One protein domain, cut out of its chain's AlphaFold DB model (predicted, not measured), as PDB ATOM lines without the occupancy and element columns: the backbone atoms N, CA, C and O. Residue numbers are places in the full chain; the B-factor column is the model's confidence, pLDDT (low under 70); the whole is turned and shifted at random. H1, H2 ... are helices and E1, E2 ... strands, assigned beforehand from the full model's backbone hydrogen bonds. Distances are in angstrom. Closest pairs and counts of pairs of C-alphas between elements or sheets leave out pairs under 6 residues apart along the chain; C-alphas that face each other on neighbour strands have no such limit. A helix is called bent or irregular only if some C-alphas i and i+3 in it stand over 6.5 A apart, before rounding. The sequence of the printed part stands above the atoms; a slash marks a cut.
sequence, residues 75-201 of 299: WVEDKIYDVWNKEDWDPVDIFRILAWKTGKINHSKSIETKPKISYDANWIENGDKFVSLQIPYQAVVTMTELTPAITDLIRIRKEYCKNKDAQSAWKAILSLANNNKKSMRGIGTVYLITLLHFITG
ATOM      1  N   TRP A  75     242.205 152.341 151.183       93.12
ATOM      2  CA  TRP A  75     240.767 152.516 150.972       93.12
ATOM      3  C   TRP A  75     239.913 151.825 152.051       93.12
ATOM      4  O   TRP A  75     238.882 152.358 152.446       93.12
ATOM      5  N   VAL A  76     240.336 150.656 152.551       93.56
ATOM      6  CA  VAL A  76     239.639 149.979 153.657       93.56
ATOM      7  C   VAL A  76     239.760 150.786 154.947       93.56
ATOM      8  O   VAL A  76     238.755 150.965 155.627       93.56
ATOM      9  N   GLU A  77     240.964 151.252 155.296       94.12
ATOM     10  CA  GLU A  77     241.162 152.057 156.507       94.12
ATOM     11  C   GLU A  77     240.355 153.360 156.427       94.12
ATOM     12  O   GLU A  77     239.597 153.647 157.349       94.12
ATOM     13  N   ASP A  78     240.394 154.066 155.294       93.31
ATOM     14  CA  ASP A  78     239.578 155.262 155.058       93.31
ATOM     15  C   ASP A  78     238.082 154.962 155.276       93.31
ATOM     16  O   ASP A  78     237.395 155.688 155.989       93.31
ATOM     17  N   LYS A  79     237.579 153.824 154.769       92.25
ATOM     18  CA  LYS A  79     236.182 153.391 154.969       92.25
ATOM     19  C   LYS A  79     235.818 153.086 156.420       92.25
ATOM     20  O   LYS A  79     234.650 153.207 156.782       92.25
ATOM     21  N   ILE A  80     236.772 152.648 157.233       94.25
ATOM     22  CA  ILE A  80     236.552 152.406 158.664       94.25
ATOM     23  C   ILE A  80     236.513 153.739 159.415       94.25
ATOM     24  O   ILE A  80     235.660 153.930 160.278       94.25
ATOM     25  N   TYR A  81     237.396 154.672 159.057       94.94
ATOM     26  CA  TYR A  81     237.461 156.005 159.656       94.94
ATOM     27  C   TYR A  81     236.343 156.952 159.185       94.94
ATOM     28  O   TYR A  81     235.981 157.864 159.928       94.94
ATOM     29  N   ASP A  82     235.705 156.687 158.036       93.69
ATOM     30  CA  ASP A  82     234.501 157.398 157.558       93.69
ATOM     31  C   ASP A  82     233.385 157.446 158.616       93.69
ATOM     32  O   ASP A  82     232.535 158.337 158.598       93.69
ATOM     33  N   VAL A  83     233.388 156.507 159.566       93.25
ATOM     34  CA  VAL A  83     232.418 156.443 160.658       93.25
ATOM     35  C   VAL A  83     232.405 157.695 161.546       93.25
ATOM     36  O   VAL A  83     231.378 158.025 162.144       93.25
ATOM     37  N   TRP A  84     233.517 158.425 161.634       93.00
ATOM     38  CA  TRP A  84     233.583 159.681 162.385       93.00
ATOM     39  C   TRP A  84     232.797 160.815 161.732       93.00
ATOM     40  O   TRP A  84     232.351 161.719 162.432       93.00
ATOM     41  N   ASN A  85     232.547 160.724 160.426       90.56
ATOM     42  CA  ASN A  85     231.758 161.706 159.686       90.56
ATOM     43  C   ASN A  85     230.244 161.454 159.792       90.56
ATOM     44  O   ASN A  85     229.454 162.234 159.264       90.56
ATOM     45  N   LYS A  86     229.824 160.362 160.445       91.19
ATOM     46  CA  LYS A  86     228.412 160.000 160.596       91.19
ATOM     47  C   LYS A  86     227.825 160.537 161.898       91.19
ATOM     48  O   LYS A  86     228.410 160.367 162.969       91.19
ATOM     49  N   GLU A  87     226.618 161.093 161.829       86.69
ATOM     50  CA  GLU A  87     225.847 161.449 163.027       86.69
ATOM     51  C   GLU A  87     225.427 160.188 163.796       86.69
ATOM     52  O   GLU A  87     225.746 160.040 164.976       86.69
ATOM     53  N   ASP A  88     224.834 159.220 163.097       88.69
ATOM     54  CA  ASP A  88     224.430 157.925 163.635       88.69
ATOM     55  C   ASP A  88     225.299 156.790 163.085       88.69
ATOM     56  O   ASP A  88     225.677 156.778 161.915       88.69
ATOM     57  N   TRP A  89     225.636 155.837 163.952       92.19
ATOM     58  CA  TRP A  89     226.364 154.631 163.562       92.19
ATOM     59  C   TRP A  89     225.401 153.483 163.323       92.19
ATOM     60  O   TRP A  89     224.478 153.269 164.112       92.19
ATOM     61  N   ASP A  90     225.696 152.702 162.293       87.44
ATOM     62  CA  ASP A  90     224.988 151.472 161.986       87.44
ATOM     63  C   ASP A  90     225.736 150.263 162.561       87.44
ATOM     64  O   ASP A  90     226.958 150.306 162.748       87.44
ATOM     65  N   PRO A  91     225.063 149.119 162.775       85.38
ATOM     66  CA  PRO A  91     225.737 147.920 163.255       85.38
ATOM     67  C   PRO A  91     226.928 147.457 162.402       85.38
ATOM     68  O   PRO A  91     227.903 146.914 162.929       85.38
ATOM     69  N   VAL A  92     226.872 147.713 161.089       83.69
ATOM     70  CA  VAL A  92     227.969 147.441 160.146       83.69
ATOM     71  C   VAL A  92     229.248 148.203 160.490       83.69
ATOM     72  O   VAL A  92     230.344 147.691 160.270       83.69
ATOM     73  N   ASP A  93     229.136 149.400 161.057       89.38
ATOM     74  CA  ASP A  93     230.293 150.239 161.348       89.38
ATOM     75  C   ASP A  93     231.139 149.635 162.472       89.38
ATOM     76  O   ASP A  93     232.343 149.419 162.314       89.38
ATOM     77  N   ILE A  94     230.487 149.249 163.574       89.88
ATOM     78  CA  ILE A  94     231.129 148.536 164.689       89.88
ATOM     79  C   ILE A  94     231.749 147.227 164.205       89.88
ATOM     80  O   ILE A  94     232.870 146.875 164.578       89.88
ATOM     81  N   PHE A  95     231.031 146.505 163.347       84.31
ATOM     82  CA  PHE A  95     231.519 145.257 162.788       84.31
ATOM     83  C   PHE A  95     232.795 145.450 161.962       84.31
ATOM     84  O   PHE A  95     233.752 144.698 162.141       84.31
ATOM     85  N   ARG A  96     232.850 146.473 161.101       88.81
ATOM     86  CA  ARG A  96     234.036 146.793 160.292       88.81
ATOM     87  C   ARG A  96     235.227 147.202 161.156       88.81
ATOM     88  O   ARG A  96     236.332 146.727 160.900       88.81
ATOM     89  N   ILE A  97     235.003 147.982 162.219       92.69
ATOM     90  CA  ILE A  97     236.041 148.327 163.208       92.69
ATOM     91  C   ILE A  97     236.637 147.056 163.833       92.69
ATOM     92  O   ILE A  97     237.858 146.887 163.876       92.69
ATOM     93  N   LEU A  98     235.784 146.133 164.289       89.19
ATOM     94  CA  LEU A  98     236.232 144.870 164.880       89.19
ATOM     95  C   LEU A  98     236.933 143.974 163.852       89.19
ATOM     96  O   LEU A  98     237.972 143.395 164.169       89.19
ATOM     97  N   ALA A  99     236.415 143.880 162.625       87.56
ATOM     98  CA  ALA A  99     237.020 143.111 161.534       87.56
ATOM     99  C   ALA A  99     238.447 143.581 161.242       87.56
ATOM    100  O   ALA A  99     239.364 142.773 161.095       87.56
ATOM    101  N   TRP A 100     238.628 144.898 161.193       91.38
ATOM    102  CA  TRP A 100     239.916 145.525 160.961       91.38
ATOM    103  C   TRP A 100     240.903 145.230 162.080       91.38
ATOM    104  O   TRP A 100     241.964 144.660 161.827       91.38
ATOM    105  N   LYS A 101     240.536 145.520 163.334       90.56
ATOM    106  CA  LYS A 101     241.459 145.331 164.463       90.56
ATOM    107  C   LYS A 101     241.785 143.859 164.728       90.56
ATOM    108  O   LYS A 101     242.852 143.556 165.250       90.56
ATOM    109  N   THR A 102     240.891 142.938 164.371       86.81
ATOM    110  CA  THR A 102     241.116 141.485 164.515       86.81
ATOM    111  C   THR A 102     241.833 140.856 163.316       86.81
ATOM    112  O   THR A 102     242.074 139.647 163.325       86.81
ATOM    113  N   GLY A 103     242.186 141.650 162.297       87.50
ATOM    114  CA  GLY A 103     242.905 141.183 161.111       87.50
ATOM    115  C   GLY A 103     242.082 140.241 160.230       87.50
ATOM    116  O   GLY A 103     242.638 139.314 159.650       87.50
ATOM    117  N   LYS A 104     240.758 140.429 160.175       87.50
ATOM    118  CA  LYS A 104     239.812 139.578 159.423       87.50
ATOM    119  C   LYS A 104     239.418 140.144 158.066       87.50
ATOM    120  O   LYS A 104     238.678 139.501 157.320       87.50
ATOM    121  N   ILE A 105     239.910 141.336 157.743       90.06
ATOM    122  CA  ILE A 105     239.778 141.919 156.415       90.06
ATOM    123  C   ILE A 105     240.895 141.375 155.526       90.06
ATOM    124  O   ILE A 105     242.082 141.505 155.826       90.06
ATOM    125  N   ASN A 106     240.511 140.821 154.383       91.06
ATOM    126  CA  ASN A 106     241.447 140.460 153.335       91.06
ATOM    127  C   ASN A 106     241.794 141.723 152.538       91.06
ATOM    128  O   ASN A 106     241.108 142.088 151.579       91.06
ATOM    129  N   HIS A 107     242.840 142.426 152.975       91.62
ATOM    130  CA  HIS A 107     243.229 143.716 152.408       91.62
ATOM    131  C   HIS A 107     243.626 143.623 150.930       91.62
ATOM    132  O   HIS A 107     243.163 144.443 150.142       91.62
ATOM    133  N   SER A 108     244.394 142.602 150.532       89.81
ATOM    134  CA  SER A 108     244.791 142.397 149.130       89.81
ATOM    135  C   SER A 108     243.582 142.200 148.221       89.81
ATOM    136  O   SER A 108     243.439 142.896 147.222       89.81
ATOM    137  N   LYS A 109     242.652 141.319 148.604       90.62
ATOM    138  CA  LYS A 109     241.428 141.093 147.829       90.62
ATOM    139  C   LYS A 109     240.521 142.324 147.826       90.62
ATOM    140  O   LYS A 109     239.907 142.624 146.813       90.62
ATOM    141  N   SER A 110     240.469 143.073 148.930       91.94
ATOM    142  CA  SER A 110     239.684 144.313 149.013       91.94
ATOM    143  C   SER A 110     240.185 145.402 148.059       91.94
ATOM    144  O   SER A 110     239.385 146.230 147.637       91.94
ATOM    145  N   ILE A 111     241.478 145.410 147.702       89.75
ATOM    146  CA  ILE A 111     242.011 146.299 146.655       89.75
ATOM    147  C   ILE A 111     241.420 145.929 145.291       89.75
ATOM    148  O   ILE A 111     241.009 146.814 144.545       89.75
ATOM    149  N   GLU A 112     241.337 144.634 144.992       88.88
ATOM    150  CA  GLU A 112     240.832 144.113 143.717       88.88
ATOM    151  C   GLU A 112     239.302 144.223 143.599       88.88
ATOM    152  O   GLU A 112     238.774 144.379 142.501       88.88
ATOM    153  N   THR A 113     238.577 144.159 144.722       87.88
ATOM    154  CA  THR A 113     237.104 144.113 144.753       87.88
ATOM    155  C   THR A 113     236.433 145.437 145.118       87.88
ATOM    156  O   THR A 113     235.251 145.430 145.475       87.88
ATOM    157  N   LYS A 114     237.145 146.573 145.074       87.56
ATOM    158  CA  LYS A 114     236.550 147.895 145.358       87.56
ATOM    159  C   LYS A 114     235.263 148.092 144.520       87.56
ATOM    160  O   LYS A 114     235.267 147.761 143.336       87.56
ATOM    161  N   PRO A 115     234.162 148.616 145.101       88.44
ATOM    162  CA  PRO A 115     234.049 149.236 146.425       88.44
ATOM    163  C   PRO A 115     233.582 148.278 147.542       88.44
ATOM    164  O   PRO A 115     232.988 148.728 148.520       88.44
ATOM    165  N   LYS A 116     233.805 146.963 147.425       87.50
ATOM    166  CA  LYS A 116     233.408 145.974 148.440       87.50
ATOM    167  C   LYS A 116     234.600 145.529 149.294       87.50
ATOM    168  O   LYS A 116     235.614 145.080 148.757       87.50
ATOM    169  N   ILE A 117     234.441 145.584 150.620       88.62
ATOM    170  CA  ILE A 117     235.399 144.998 151.568       88.62
ATOM    171  C   ILE A 117     235.305 143.472 151.480       88.62
ATOM    172  O   ILE A 117     234.226 142.886 151.577       88.62
ATOM    173  N   SER A 118     236.450 142.832 151.274       89.00
ATOM    174  CA  SER A 118     236.592 141.381 151.282       89.00
ATOM    175  C   SER A 118     237.106 140.918 152.641       89.00
ATOM    176  O   SER A 118     238.058 141.481 153.172       89.00
ATOM    177  N   TYR A 119     236.524 139.850 153.178       87.06
ATOM    178  CA  TYR A 119     236.900 139.283 154.475       87.06
ATOM    179  C   TYR A 119     237.383 137.840 154.328       87.06
ATOM    180  O   TYR A 119     237.163 137.200 153.294       87.06
ATOM    181  N   ASP A 120     238.048 137.333 155.361       83.19
ATOM    182  CA  ASP A 120     238.446 135.927 155.439       83.19
ATOM    183  C   ASP A 120     237.234 134.996 155.620       83.19
ATOM    184  O   ASP A 120     236.191 135.405 156.120       83.19
ATOM    185  N   ALA A 121     237.368 133.719 155.241       67.00
ATOM    186  CA  ALA A 121     236.249 132.771 155.095       67.00
ATOM    187  C   ALA A 121     235.328 132.622 156.327       67.00
ATOM    188  O   ALA A 121     234.154 132.291 156.176       67.00
ATOM    189  N   ASN A 122     235.828 132.905 157.533       69.44
ATOM    190  CA  ASN A 122     235.063 132.816 158.783       69.44
ATOM    191  C   ASN A 122     234.373 134.145 159.154       69.44
ATOM    192  O   ASN A 122     234.045 134.374 160.320       69.44
ATOM    193  N   TRP A 123     234.214 135.039 158.178       70.88
ATOM    194  CA  TRP A 123     233.677 136.381 158.335       70.88
ATOM    195  C   TRP A 123     232.871 136.739 157.080       70.88
ATOM    196  O   TRP A 123     233.427 136.996 156.016       70.88
ATOM    197  N   ILE A 124     231.540 136.681 157.167       63.84
ATOM    198  CA  ILE A 124     230.669 136.733 155.979       63.84
ATOM    199  C   ILE A 124     229.733 137.947 156.044       63.84
ATOM    200  O   ILE A 124     228.850 138.019 156.901       63.84
ATOM    201  N   GLU A 125     229.902 138.855 155.078       63.22
ATOM    202  CA  GLU A 125     228.973 139.944 154.732       63.22
ATOM    203  C   GLU A 125     228.241 139.568 153.425       63.22
ATOM    204  O   GLU A 125     228.870 139.375 152.377       63.22
ATOM    205  N   ASN A 126     226.914 139.420 153.482       56.16
ATOM    206  CA  ASN A 126     226.045 139.135 152.339       56.16
ATOM    207  C   ASN A 126     225.088 140.314 152.090       56.16
ATOM    208  O   ASN A 126     224.042 140.429 152.731       56.16
ATOM    209  N   GLY A 127     225.461 141.202 151.163       60.59
ATOM    210  CA  GLY A 127     224.782 142.493 150.991       60.59
ATOM    211  C   GLY A 127     224.897 143.320 152.272       60.59
ATOM    212  O   GLY A 127     225.977 143.376 152.852       60.59
ATOM    213  N   ASP A 128     223.780 143.858 152.757       48.72
ATOM    214  CA  ASP A 128     223.707 144.595 154.032       48.72
ATOM    215  C   ASP A 128     223.508 143.678 155.259       48.72
ATOM    216  O   ASP A 128     223.200 144.143 156.358       48.72
ATOM    217  N   LYS A 129     223.615 142.351 155.087       49.41
ATOM    218  CA  LYS A 129     223.337 141.359 156.137       49.41
ATOM    219  C   LYS A 129     224.582 140.549 156.482       49.41
ATOM    220  O   LYS A 129     225.191 139.905 155.632       49.41
ATOM    221  N   PHE A 130     224.925 140.527 157.763       60.03
ATOM    222  CA  PHE A 130     226.058 139.772 158.299       60.03
ATOM    223  C   PHE A 130     225.605 138.419 158.824       60.03
ATOM    224  O   PHE A 130     224.542 138.308 159.437       60.03
ATOM    225  N   VAL A 131     226.425 137.394 158.606       57.38
ATOM    226  CA  VAL A 131     226.046 136.014 158.933       57.38
ATOM    227  C   VAL A 131     226.704 135.558 160.234       57.38
ATOM    228  O   VAL A 131     226.020 135.053 161.127       57.38
ATOM    229  N   SER A 132     228.014 135.766 160.385       62.38
ATOM    230  CA  SER A 132     228.752 135.311 161.564       62.38
ATOM    231  C   SER A 132     230.128 135.965 161.725       62.38
ATOM    232  O   SER A 132     230.695 136.512 160.776       62.38
ATOM    233  N   LEU A 133     230.650 135.894 162.952       69.06
ATOM    234  CA  LEU A 133     231.937 136.432 163.381       69.06
ATOM    235  C   LEU A 133     232.691 135.390 164.211       69.06
ATOM    236  O   LEU A 133     232.131 134.787 165.127       69.06
ATOM    237  N   GLN A 134     233.980 135.204 163.925       67.88
ATOM    238  CA  GLN A 134     234.867 134.389 164.751       67.88
ATOM    239  C   GLN A 134     236.196 135.107 165.006       67.88
ATOM    240  O   GLN A 134     237.025 135.288 164.111       67.88
ATOM    241  N   ILE A 135     236.410 135.478 166.264       69.56
ATOM    242  CA  ILE A 135     237.663 136.044 166.775       69.56
ATOM    243  C   ILE A 135     238.517 134.898 167.337       69.56
ATOM    244  O   ILE A 135     237.959 133.852 167.692       69.56
ATOM    245  N   PRO A 136     239.860 135.029 167.397       58.94
ATOM    246  CA  PRO A 136     240.703 134.022 168.033       58.94
ATOM    247  C   PRO A 136     240.153 133.576 169.395       58.94
ATOM    248  O   PRO A 136     239.717 134.397 170.200       58.94
ATOM    249  N   TYR A 137     240.178 132.262 169.640       63.41
ATOM    250  CA  TYR A 137     239.743 131.633 170.898       63.41
ATOM    251  C   TYR A 137     238.242 131.766 171.229       63.41
ATOM    252  O   TYR A 137     237.835 131.533 172.369       63.41
ATOM    253  N   GLN A 138     237.404 132.092 170.239       69.06
ATOM    254  CA  GLN A 138     235.949 132.141 170.373       69.06
ATOM    255  C   GLN A 138     235.258 131.164 169.408       69.06
ATOM    256  O   GLN A 138     235.735 130.900 168.300       69.06
ATOM    257  N   ALA A 139     234.115 130.623 169.837       67.69
ATOM    258  CA  ALA A 139     233.187 129.954 168.931       67.69
ATOM    259  C   ALA A 139     232.611 130.968 167.927       67.69
ATOM    260  O   ALA A 139     232.649 132.174 168.159       67.69
ATOM    261  N   VAL A 140     232.070 130.486 166.815       74.94
ATOM    262  CA  VAL A 140     231.368 131.350 165.863       74.94
ATOM    263  C   VAL A 140     230.185 132.024 166.573       74.94
ATOM    264  O   VAL A 140     229.363 131.339 167.179       74.94
ATOM    265  N   VAL A 141     230.116 133.353 166.512       73.88
ATOM    266  CA  VAL A 141     229.005 134.164 167.025       73.88
ATOM    267  C   VAL A 141     228.158 134.618 165.852       73.88
ATOM    268  O   VAL A 141     228.676 135.167 164.877       73.88
ATOM    269  N   THR A 142     226.854 134.390 165.932       74.75
ATOM    270  CA  THR A 142     225.905 134.858 164.918       74.75
ATOM    271  C   THR A 142     225.607 136.344 165.094       74.75
ATOM    272  O   THR A 142     225.728 136.898 166.188       74.75
ATOM    273  N   MET A 143     225.159 137.010 164.029       69.75
ATOM    274  CA  MET A 143     224.805 138.429 164.127       69.75
ATOM    275  C   MET A 143     223.679 138.680 165.139       69.75
ATOM    276  O   MET A 143     223.737 139.654 165.885       69.75
ATOM    277  N   THR A 144     222.701 137.780 165.255       74.88
ATOM    278  CA  THR A 144     221.635 137.879 166.268       74.88
ATOM    279  C   THR A 144     222.195 137.934 167.691       74.88
ATOM    280  O   THR A 144     221.681 138.665 168.530       74.88
ATOM    281  N   GLU A 145     223.278 137.208 167.966       80.12
ATOM    282  CA  GLU A 145     223.920 137.187 169.286       80.12
ATOM    283  C   GLU A 145     224.809 138.411 169.536       80.12
ATOM    284  O   GLU A 145     225.020 138.795 170.687       80.12
ATOM    285  N   LEU A 146     225.339 139.024 168.475       79.19
ATOM    286  CA  LEU A 146     226.207 140.198 168.560       79.19
ATOM    287  C   LEU A 146     225.425 141.523 168.524       79.19
ATOM    288  O   LEU A 146     225.864 142.508 169.114       79.19
ATOM    289  N   THR A 147     224.256 141.536 167.879       81.44
ATOM    290  CA  THR A 147     223.420 142.730 167.666       81.44
ATOM    291  C   THR A 147     223.111 143.478 168.966       81.44
ATOM    292  O   THR A 147     223.308 144.690 168.974       81.44
ATOM    293  N   PRO A 148     222.715 142.828 170.082       86.62
ATOM    294  CA  PRO A 148     222.472 143.543 171.336       86.62
ATOM    295  C   PRO A 148     223.699 144.326 171.821       86.62
ATOM    296  O   PRO A 148     223.586 145.504 172.150       86.62
ATOM    297  N   ALA A 149     224.884 143.707 171.773       88.56
ATOM    298  CA  ALA A 149     226.123 144.366 172.177       88.56
ATOM    299  C   ALA A 149     226.490 145.527 171.241       88.56
ATOM    300  O   ALA A 149     226.936 146.575 171.697       88.56
ATOM    301  N   ILE A 150     226.265 145.374 169.937       88.81
ATOM    302  CA  ILE A 150     226.485 146.452 168.970       88.81
ATOM    303  C   ILE A 150     225.529 147.628 169.219       88.81
ATOM    304  O   ILE A 150     225.970 148.777 169.235       88.81
ATOM    305  N   THR A 151     224.246 147.360 169.461       90.38
ATOM    306  CA  THR A 151     223.254 148.396 169.788       90.38
ATOM    307  C   THR A 151     223.646 149.159 171.052       90.38
ATOM    308  O   THR A 151     223.564 150.388 171.081       90.38
ATOM    309  N   ASP A 152     224.135 148.460 172.079       93.94
ATOM    310  CA  ASP A 152     224.647 149.106 173.287       93.94
ATOM    311  C   ASP A 152     225.898 149.953 173.017       93.94
ATOM    312  O   ASP A 152     225.992 151.056 173.546       93.94
ATOM    313  N   LEU A 153     226.827 149.518 172.158       95.12
ATOM    314  CA  LEU A 153     227.983 150.340 171.763       95.12
ATOM    315  C   LEU A 153     227.559 151.634 171.055       95.12
ATOM    316  O   LEU A 153     228.109 152.699 171.335       95.12
ATOM    317  N   ILE A 154     226.551 151.564 170.180       94.69
ATOM    318  CA  ILE A 154     225.981 152.747 169.520       94.69
ATOM    319  C   ILE A 154     225.355 153.687 170.560       94.69
ATOM    320  O   ILE A 154     225.549 154.903 170.494       94.69
ATOM    321  N   ARG A 155     224.646 153.146 171.559       95.94
ATOM    322  CA  ARG A 155     224.093 153.937 172.670       95.94
ATOM    323  C   ARG A 155     225.191 154.597 173.503       95.94
ATOM    324  O   ARG A 155     225.098 155.796 173.754       95.94
ATOM    325  N   ILE A 156     226.245 153.860 173.860       97.00
ATOM    326  CA  ILE A 156     227.406 154.386 174.594       97.00
ATOM    327  C   ILE A 156     228.036 155.550 173.825       97.00
ATOM    328  O   ILE A 156     228.324 156.588 174.419       97.00
ATOM    329  N   ARG A 157     228.189 155.431 172.500       95.88
ATOM    330  CA  ARG A 157     228.658 156.547 171.670       95.88
ATOM    331  C   ARG A 157     227.753 157.768 171.794       95.88
ATOM    332  O   ARG A 157     228.254 158.862 172.023       95.88
ATOM    333  N   LYS A 158     226.434 157.602 171.654       95.12
ATOM    334  CA  LYS A 158     225.480 158.720 171.766       95.12
ATOM    335  C   LYS A 158     225.557 159.401 173.131       95.12
ATOM    336  O   LYS A 158     225.488 160.625 173.204       95.12
ATOM    337  N   GLU A 159     225.703 158.626 174.201       96.38
ATOM    338  CA  GLU A 159     225.893 159.145 175.559       96.38
ATOM    339  C   GLU A 159     227.222 159.908 175.683       96.38
ATOM    340  O   GLU A 159     227.235 161.038 176.176       96.38
ATOM    341  N   TYR A 160     228.320 159.366 175.149       96.31
ATOM    342  CA  TYR A 160     229.608 160.060 175.111       96.31
ATOM    343  C   TYR A 160     229.543 161.366 174.304       96.31
ATOM    344  O   TYR A 160     230.042 162.390 174.760       96.31
ATOM    345  N   CYS A 161     228.889 161.384 173.139       94.00
ATOM    346  CA  CYS A 161     228.741 162.598 172.332       94.00
ATOM    347  C   CYS A 161     228.038 163.732 173.096       94.00
ATOM    348  O   CYS A 161     228.372 164.894 172.869       94.00
ATOM    349  N   LYS A 162     227.112 163.401 174.007       95.50
ATOM    350  CA  LYS A 162     226.397 164.370 174.853       95.50
ATOM    351  C   LYS A 162     227.225 164.833 176.049       95.50
ATOM    352  O   LYS A 162     227.230 166.019 176.358       95.50
ATOM    353  N   ASN A 163     227.906 163.903 176.715       95.88
ATOM    354  CA  ASN A 163     228.463 164.144 178.050       95.88
ATOM    355  C   ASN A 163     229.983 164.357 178.043       95.88
ATOM    356  O   ASN A 163     230.529 164.872 179.011       95.88
ATOM    357  N   LYS A 164     230.665 163.922 176.975       96.62
ATOM    358  CA  LYS A 164     232.128 163.940 176.802       96.62
ATOM    359  C   LYS A 164     232.913 163.275 177.941       96.62
ATOM    360  O   LYS A 164     234.082 163.575 178.157       96.62
ATOM    361  N   ASP A 165     232.290 162.319 178.628       97.31
ATOM    362  CA  ASP A 165     232.894 161.560 179.723       97.31
ATOM    363  C   ASP A 165     233.461 160.221 179.222       97.31
ATOM    364  O   ASP A 165     232.741 159.234 179.033       97.31
ATOM    365  N   ALA A 166     234.775 160.197 179.001       97.06
ATOM    366  CA  ALA A 166     235.484 159.013 178.529       97.06
ATOM    367  C   ALA A 166     235.563 157.892 179.578       97.06
ATOM    368  O   ALA A 166     235.555 156.718 179.206       97.06
ATOM    369  N   GLN A 167     235.590 158.227 180.871       96.31
ATOM    370  CA  GLN A 167     235.689 157.238 181.945       96.31
ATOM    371  C   GLN A 167     234.367 156.487 182.110       96.31
ATOM    372  O   GLN A 167     234.355 155.259 182.235       96.31
ATOM    373  N   SER A 168     233.240 157.196 182.022       97.19
ATOM    374  CA  SER A 168     231.918 156.565 181.963       97.19
ATOM    375  C   SER A 168     231.750 155.711 180.703       97.19
ATOM    376  O   SER A 168     231.284 154.574 180.799       97.19
ATOM    377  N   ALA A 169     232.192 156.202 179.536       98.06
ATOM    378  CA  ALA A 169     232.154 155.426 178.296       98.06
ATOM    379  C   ALA A 169     232.989 154.137 178.402       98.06
ATOM    380  O   ALA A 169     232.506 153.056 178.064       98.06
ATOM    381  N   TRP A 170     234.209 154.225 178.938       98.00
ATOM    382  CA  TRP A 170     235.075 153.069 179.165       98.00
ATOM    383  C   TRP A 170     234.438 152.037 180.100       98.00
ATOM    384  O   TRP A 170     234.345 150.857 179.749       98.00
ATOM    385  N   LYS A 171     233.925 152.471 181.258       96.88
ATOM    386  CA  LYS A 171     233.237 151.585 182.212       96.88
ATOM    387  C   LYS A 171     232.030 150.892 181.579       96.88
ATOM    388  O   LYS A 171     231.817 149.701 181.821       96.88
ATOM    389  N   ALA A 172     231.274 151.594 180.735       97.31
ATOM    390  CA  ALA A 172     230.145 151.019 180.012       97.31
ATOM    391  C   ALA A 172     230.586 149.961 178.983       97.31
ATOM    392  O   ALA A 172     230.023 148.865 178.967       97.31
ATOM    393  N   ILE A 173     231.628 150.237 178.187       97.12
ATOM    394  CA  ILE A 173     232.215 149.276 177.230       97.12
ATOM    395  C   ILE A 173     232.702 148.017 177.961       97.12
ATOM    396  O   ILE A 173     232.441 146.892 177.526       97.12
ATOM    397  N   LEU A 174     233.390 148.194 179.090       96.25
ATOM    398  CA  LEU A 174     233.944 147.096 179.874       96.25
ATOM    399  C   LEU A 174     232.845 146.233 180.509       96.25
ATOM    400  O   LEU A 174     232.885 145.005 180.416       96.25
ATOM    401  N   SER A 175     231.833 146.870 181.104       95.25
ATOM    402  CA  SER A 175     230.651 146.197 181.657       95.25
ATOM    403  C   SER A 175     229.913 145.403 180.578       95.25
ATOM    404  O   SER A 175     229.618 144.222 180.764       95.25
ATOM    405  N   LEU A 176     229.708 146.004 179.402       94.56
ATOM    406  CA  LEU A 176     229.092 145.340 178.259       94.56
ATOM    407  C   LEU A 176     229.857 144.069 177.863       94.56
ATOM    408  O   LEU A 176     229.247 143.008 177.703       94.56
ATOM    409  N   ALA A 177     231.183 144.160 177.737       92.06
ATOM    410  CA  ALA A 177     232.029 143.032 177.364       92.06
ATOM    411  C   ALA A 177     232.026 141.911 178.419       92.06
ATOM    412  O   ALA A 177     232.027 140.730 178.060       92.06
ATOM    413  N   ASN A 178     231.995 142.267 179.706       91.12
ATOM    414  CA  ASN A 178     232.009 141.316 180.819       91.12
ATOM    415  C   ASN A 178     230.646 140.643 181.056       91.12
ATOM    416  O   ASN A 178     230.610 139.474 181.452       91.12
ATOM    417  N   ASN A 179     229.540 141.331 180.763       89.69
ATOM    418  CA  ASN A 179     228.184 140.788 180.884       89.69
ATOM    419  C   ASN A 179     227.804 139.905 179.685       89.69
ATOM    420  O   ASN A 179     227.104 138.906 179.840       89.69
ATOM    421  N   ASN A 180     228.325 140.202 178.491       84.00
ATOM    422  CA  ASN A 180     228.022 139.465 177.262       84.00
ATOM    423  C   ASN A 180     229.089 138.412 176.927       84.00
ATOM    424  O   ASN A 180     229.625 138.363 175.818       84.00
ATOM    425  N   LYS A 181     229.397 137.519 177.879       77.75
ATOM    426  CA  LYS A 181     230.505 136.546 177.752       77.75
ATOM    427  C   LYS A 181     230.406 135.617 176.540       77.75
ATOM    428  O   LYS A 181     231.427 135.079 176.135       77.75
ATOM    429  N   LYS A 182     229.215 135.400 175.970       78.44
ATOM    430  CA  LYS A 182     229.039 134.560 174.773       78.44
ATOM    431  C   LYS A 182     229.481 135.284 173.498       78.44
ATOM    432  O   LYS A 182     230.297 134.747 172.752       78.44
ATOM    433  N   SER A 183     228.972 136.493 173.266       80.12
ATOM    434  CA  SER A 183     229.238 137.268 172.048       80.12
ATOM    435  C   SER A 183     230.553 138.049 172.109       80.12
ATOM    436  O   SER A 183     231.194 138.226 171.077       80.12
ATOM    437  N   MET A 184     231.030 138.405 173.305       83.38
ATOM    438  CA  MET A 184     232.232 139.225 173.509       83.38
ATOM    439  C   MET A 184     233.425 138.449 174.097       83.38
ATOM    440  O   MET A 184     234.384 139.066 174.561       83.38
ATOM    441  N   ARG A 185     233.411 137.103 174.110       81.69
ATOM    442  CA  ARG A 185     234.456 136.289 174.774       81.69
ATOM    443  C   ARG A 185     235.867 136.615 174.281       81.69
ATOM    444  O   ARG A 185     236.735 136.879 175.105       81.69
ATOM    445  N   GLY A 186     236.073 136.627 172.962       81.00
ATOM    446  CA  GLY A 186     237.371 136.871 172.322       81.00
ATOM    447  C   GLY A 186     237.774 138.347 172.261       81.00
ATOM    448  O   GLY A 186     238.895 138.666 171.872       81.00
ATOM    449  N   ILE A 187     236.885 139.259 172.665       87.56
ATOM    450  CA  ILE A 187     237.137 140.701 172.679       87.56
ATOM    451  C   ILE A 187     237.887 141.053 173.971       87.56
ATOM    452  O   ILE A 187     237.271 141.359 174.989       87.56
ATOM    453  N   GLY A 188     239.213 140.941 173.966       91.25
ATOM    454  CA  GLY A 188     240.092 141.458 175.021       91.25
ATOM    455  C   GLY A 188     240.247 142.989 175.036       91.25
ATOM    456  O   GLY A 188     239.770 143.702 174.153       91.25
ATOM    457  N   THR A 189     240.978 143.482 176.036       95.31
ATOM    458  CA  THR A 189     241.164 144.908 176.366       95.31
ATOM    459  C   THR A 189     241.644 145.766 175.194       95.31
ATOM    460  O   THR A 189     241.148 146.871 175.004       95.31
ATOM    461  N   VAL A 190     242.544 145.249 174.348       95.00
ATOM    462  CA  VAL A 190     243.061 145.981 173.175       95.00
ATOM    463  C   VAL A 190     241.964 146.345 172.164       95.00
ATOM    464  O   VAL A 190     241.965 147.435 171.589       95.00
ATOM    465  N   TYR A 191     240.986 145.458 171.969       94.56
ATOM    466  CA  TYR A 191     239.855 145.711 171.079       94.56
ATOM    467  C   TYR A 191     238.869 146.692 171.719       94.56
ATOM    468  O   TYR A 191     238.324 147.541 171.024       94.56
ATOM    469  N   LEU A 192     238.685 146.623 173.044       96.56
ATOM    470  CA  LEU A 192     237.851 147.577 173.782       96.56
ATOM    471  C   LEU A 192     238.438 148.995 173.738       96.56
ATOM    472  O   LEU A 192     237.693 149.943 173.517       96.56
ATOM    473  N   ILE A 193     239.762 149.147 173.862       98.00
ATOM    474  CA  ILE A 193     240.448 150.435 173.652       98.00
ATOM    475  C   ILE A 193     240.258 150.923 172.214       98.00
ATOM    476  O   ILE A 193     240.032 152.105 171.988       98.00
ATOM    477  N   THR A 194     240.290 150.021 171.230       97.38
ATOM    478  CA  THR A 194     240.018 150.402 169.836       97.38
ATOM    479  C   THR A 194     238.586 150.923 169.677       97.38
ATOM    480  O   THR A 194     238.374 151.937 169.024       97.38
ATOM    481  N   LEU A 195     237.595 150.297 170.322       97.50
ATOM    482  CA  LEU A 195     236.227 150.826 170.348       97.50
ATOM    483  C   LEU A 195     236.162 152.195 171.039       97.50
ATOM    484  O   LEU A 195     235.501 153.090 170.519       97.50
ATOM    485  N   LEU A 196     236.876 152.382 172.156       98.12
ATOM    486  CA  LEU A 196     236.980 153.674 172.838       98.12
ATOM    487  C   LEU A 196     237.567 154.753 171.914       98.12
ATOM    488  O   LEU A 196     237.005 155.841 171.843       98.12
ATOM    489  N   HIS A 197     238.627 154.452 171.157       97.75
ATOM    490  CA  HIS A 197     239.203 155.361 170.157       97.75
ATOM    491  C   HIS A 197     238.140 155.854 169.169       97.75
ATOM    492  O   HIS A 197     237.982 157.058 168.972       97.75
ATOM    493  N   PHE A 198     237.350 154.943 168.590       97.44
ATOM    494  CA  PHE A 198     236.313 155.347 167.643       97.44
ATOM    495  C   PHE A 198     235.159 156.098 168.319       97.44
ATOM    496  O   PHE A 198     234.692 157.098 167.774       97.44
ATOM    497  N   ILE A 199     234.704 155.644 169.493       97.19
ATOM    498  CA  ILE A 199     233.619 156.277 170.265       97.19
ATOM    499  C   ILE A 199     233.982 157.715 170.638       97.19
ATOM    500  O   ILE A 199     233.129 158.600 170.579       97.19
ATOM    501  N   THR A 200     235.247 157.940 170.982       96.00
ATOM    502  CA  THR A 200     235.766 159.242 171.405       96.00
ATOM    503  C   THR A 200     236.204 160.139 170.251       96.00
ATOM    504  O   THR A 200     236.679 161.241 170.487       96.00
ATOM    505  N   GLY A 201     236.037 159.708 168.996       94.31
ATOM    506  CA  GLY A 201     236.464 160.504 167.841       94.31
ATOM    507  C   GLY A 201     237.982 160.680 167.744       94.31
ATOM    508  O   GLY A 201     238.440 161.638 167.134       94.31
TER     509      GLY A 201
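This is residues 75 to 201 of the 299 residues of an uncharacterized protein of Pseudobutyrivibrio sp. C4 (UniProt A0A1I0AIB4). Short helix H2 sits in the middle; towards one end of the long axis, H6 packs on H2 and on the helical hairpin of H4 and H5, and towards the other lie H1, which crosses H2, the small strand hairpin E1 and E2, and H3. The 127 printed residues hold six named helices and two named strands, in the order H1 H2 H3 E1 E2 H4 H5 H6, mostly helix, with a two-stranded antiparallel sheet. The whole is compact, with a radius of gyration of the C-alphas of 14.2 A and spans of 41 by 32 by 23 A.

Start at H1, residues 75 to 85, which touches H2, residues 91 to 101, at a steep tilt of 48 degrees, closest at C-alphas 80 and 97, 6.1 A. H3, residues 107 to 112, only just touches H1, with 3 pairs of C-alphas within 8 A, closest at 76 and 110, 7.3 A. In the hairpin of E1, residues 124 to 126, and E2, residues 129 to 133, find N 126 and O 129 within hydrogen-bond range at 2.8 A. H4, residues 143 to 163, touches H2 with residues 147 to 154 alone, about perpendicular at 86 degrees, closest at C-alphas 150 and 91, 5.9 A. H4 and H5, residues 166 to 179, form a helical hairpin at a shallow tilt of 17 degrees, closest at C-alphas 156 and 169, 6.1 A. H6, residues 189 to 199, touches H5, closest at C-alphas 196 and 170, 6.6 A, and H2, closest at 191 and 101, 6.8 A. Every O i to N i+4 pair is within hydrogen-bond range in H2, H5 and H6, against 4 of 7 in H1, 1 of 2 in H3 and 15 of 17 in H4.

Find C-alpha 75 at (240.767, 152.516, 150.972), where H1 begins. H4, 29.5 A long, starts at (224.805, 138.429, 164.127) and is only just irregular: C-alphas 145 and 148 are 6.8 A apart. H5 runs 19.8 A; H6 ends at C-alpha 199, (233.619, 156.277, 170.265).

The C-alphas farthest apart, Glu 112 and Asn 163, are 41.6 A apart. The printed part has no cut; the link from H3 to E1 is long, with 11 residues. Expect pLDDT under 70 at residues 121 to 122, 124 to 139 and 143.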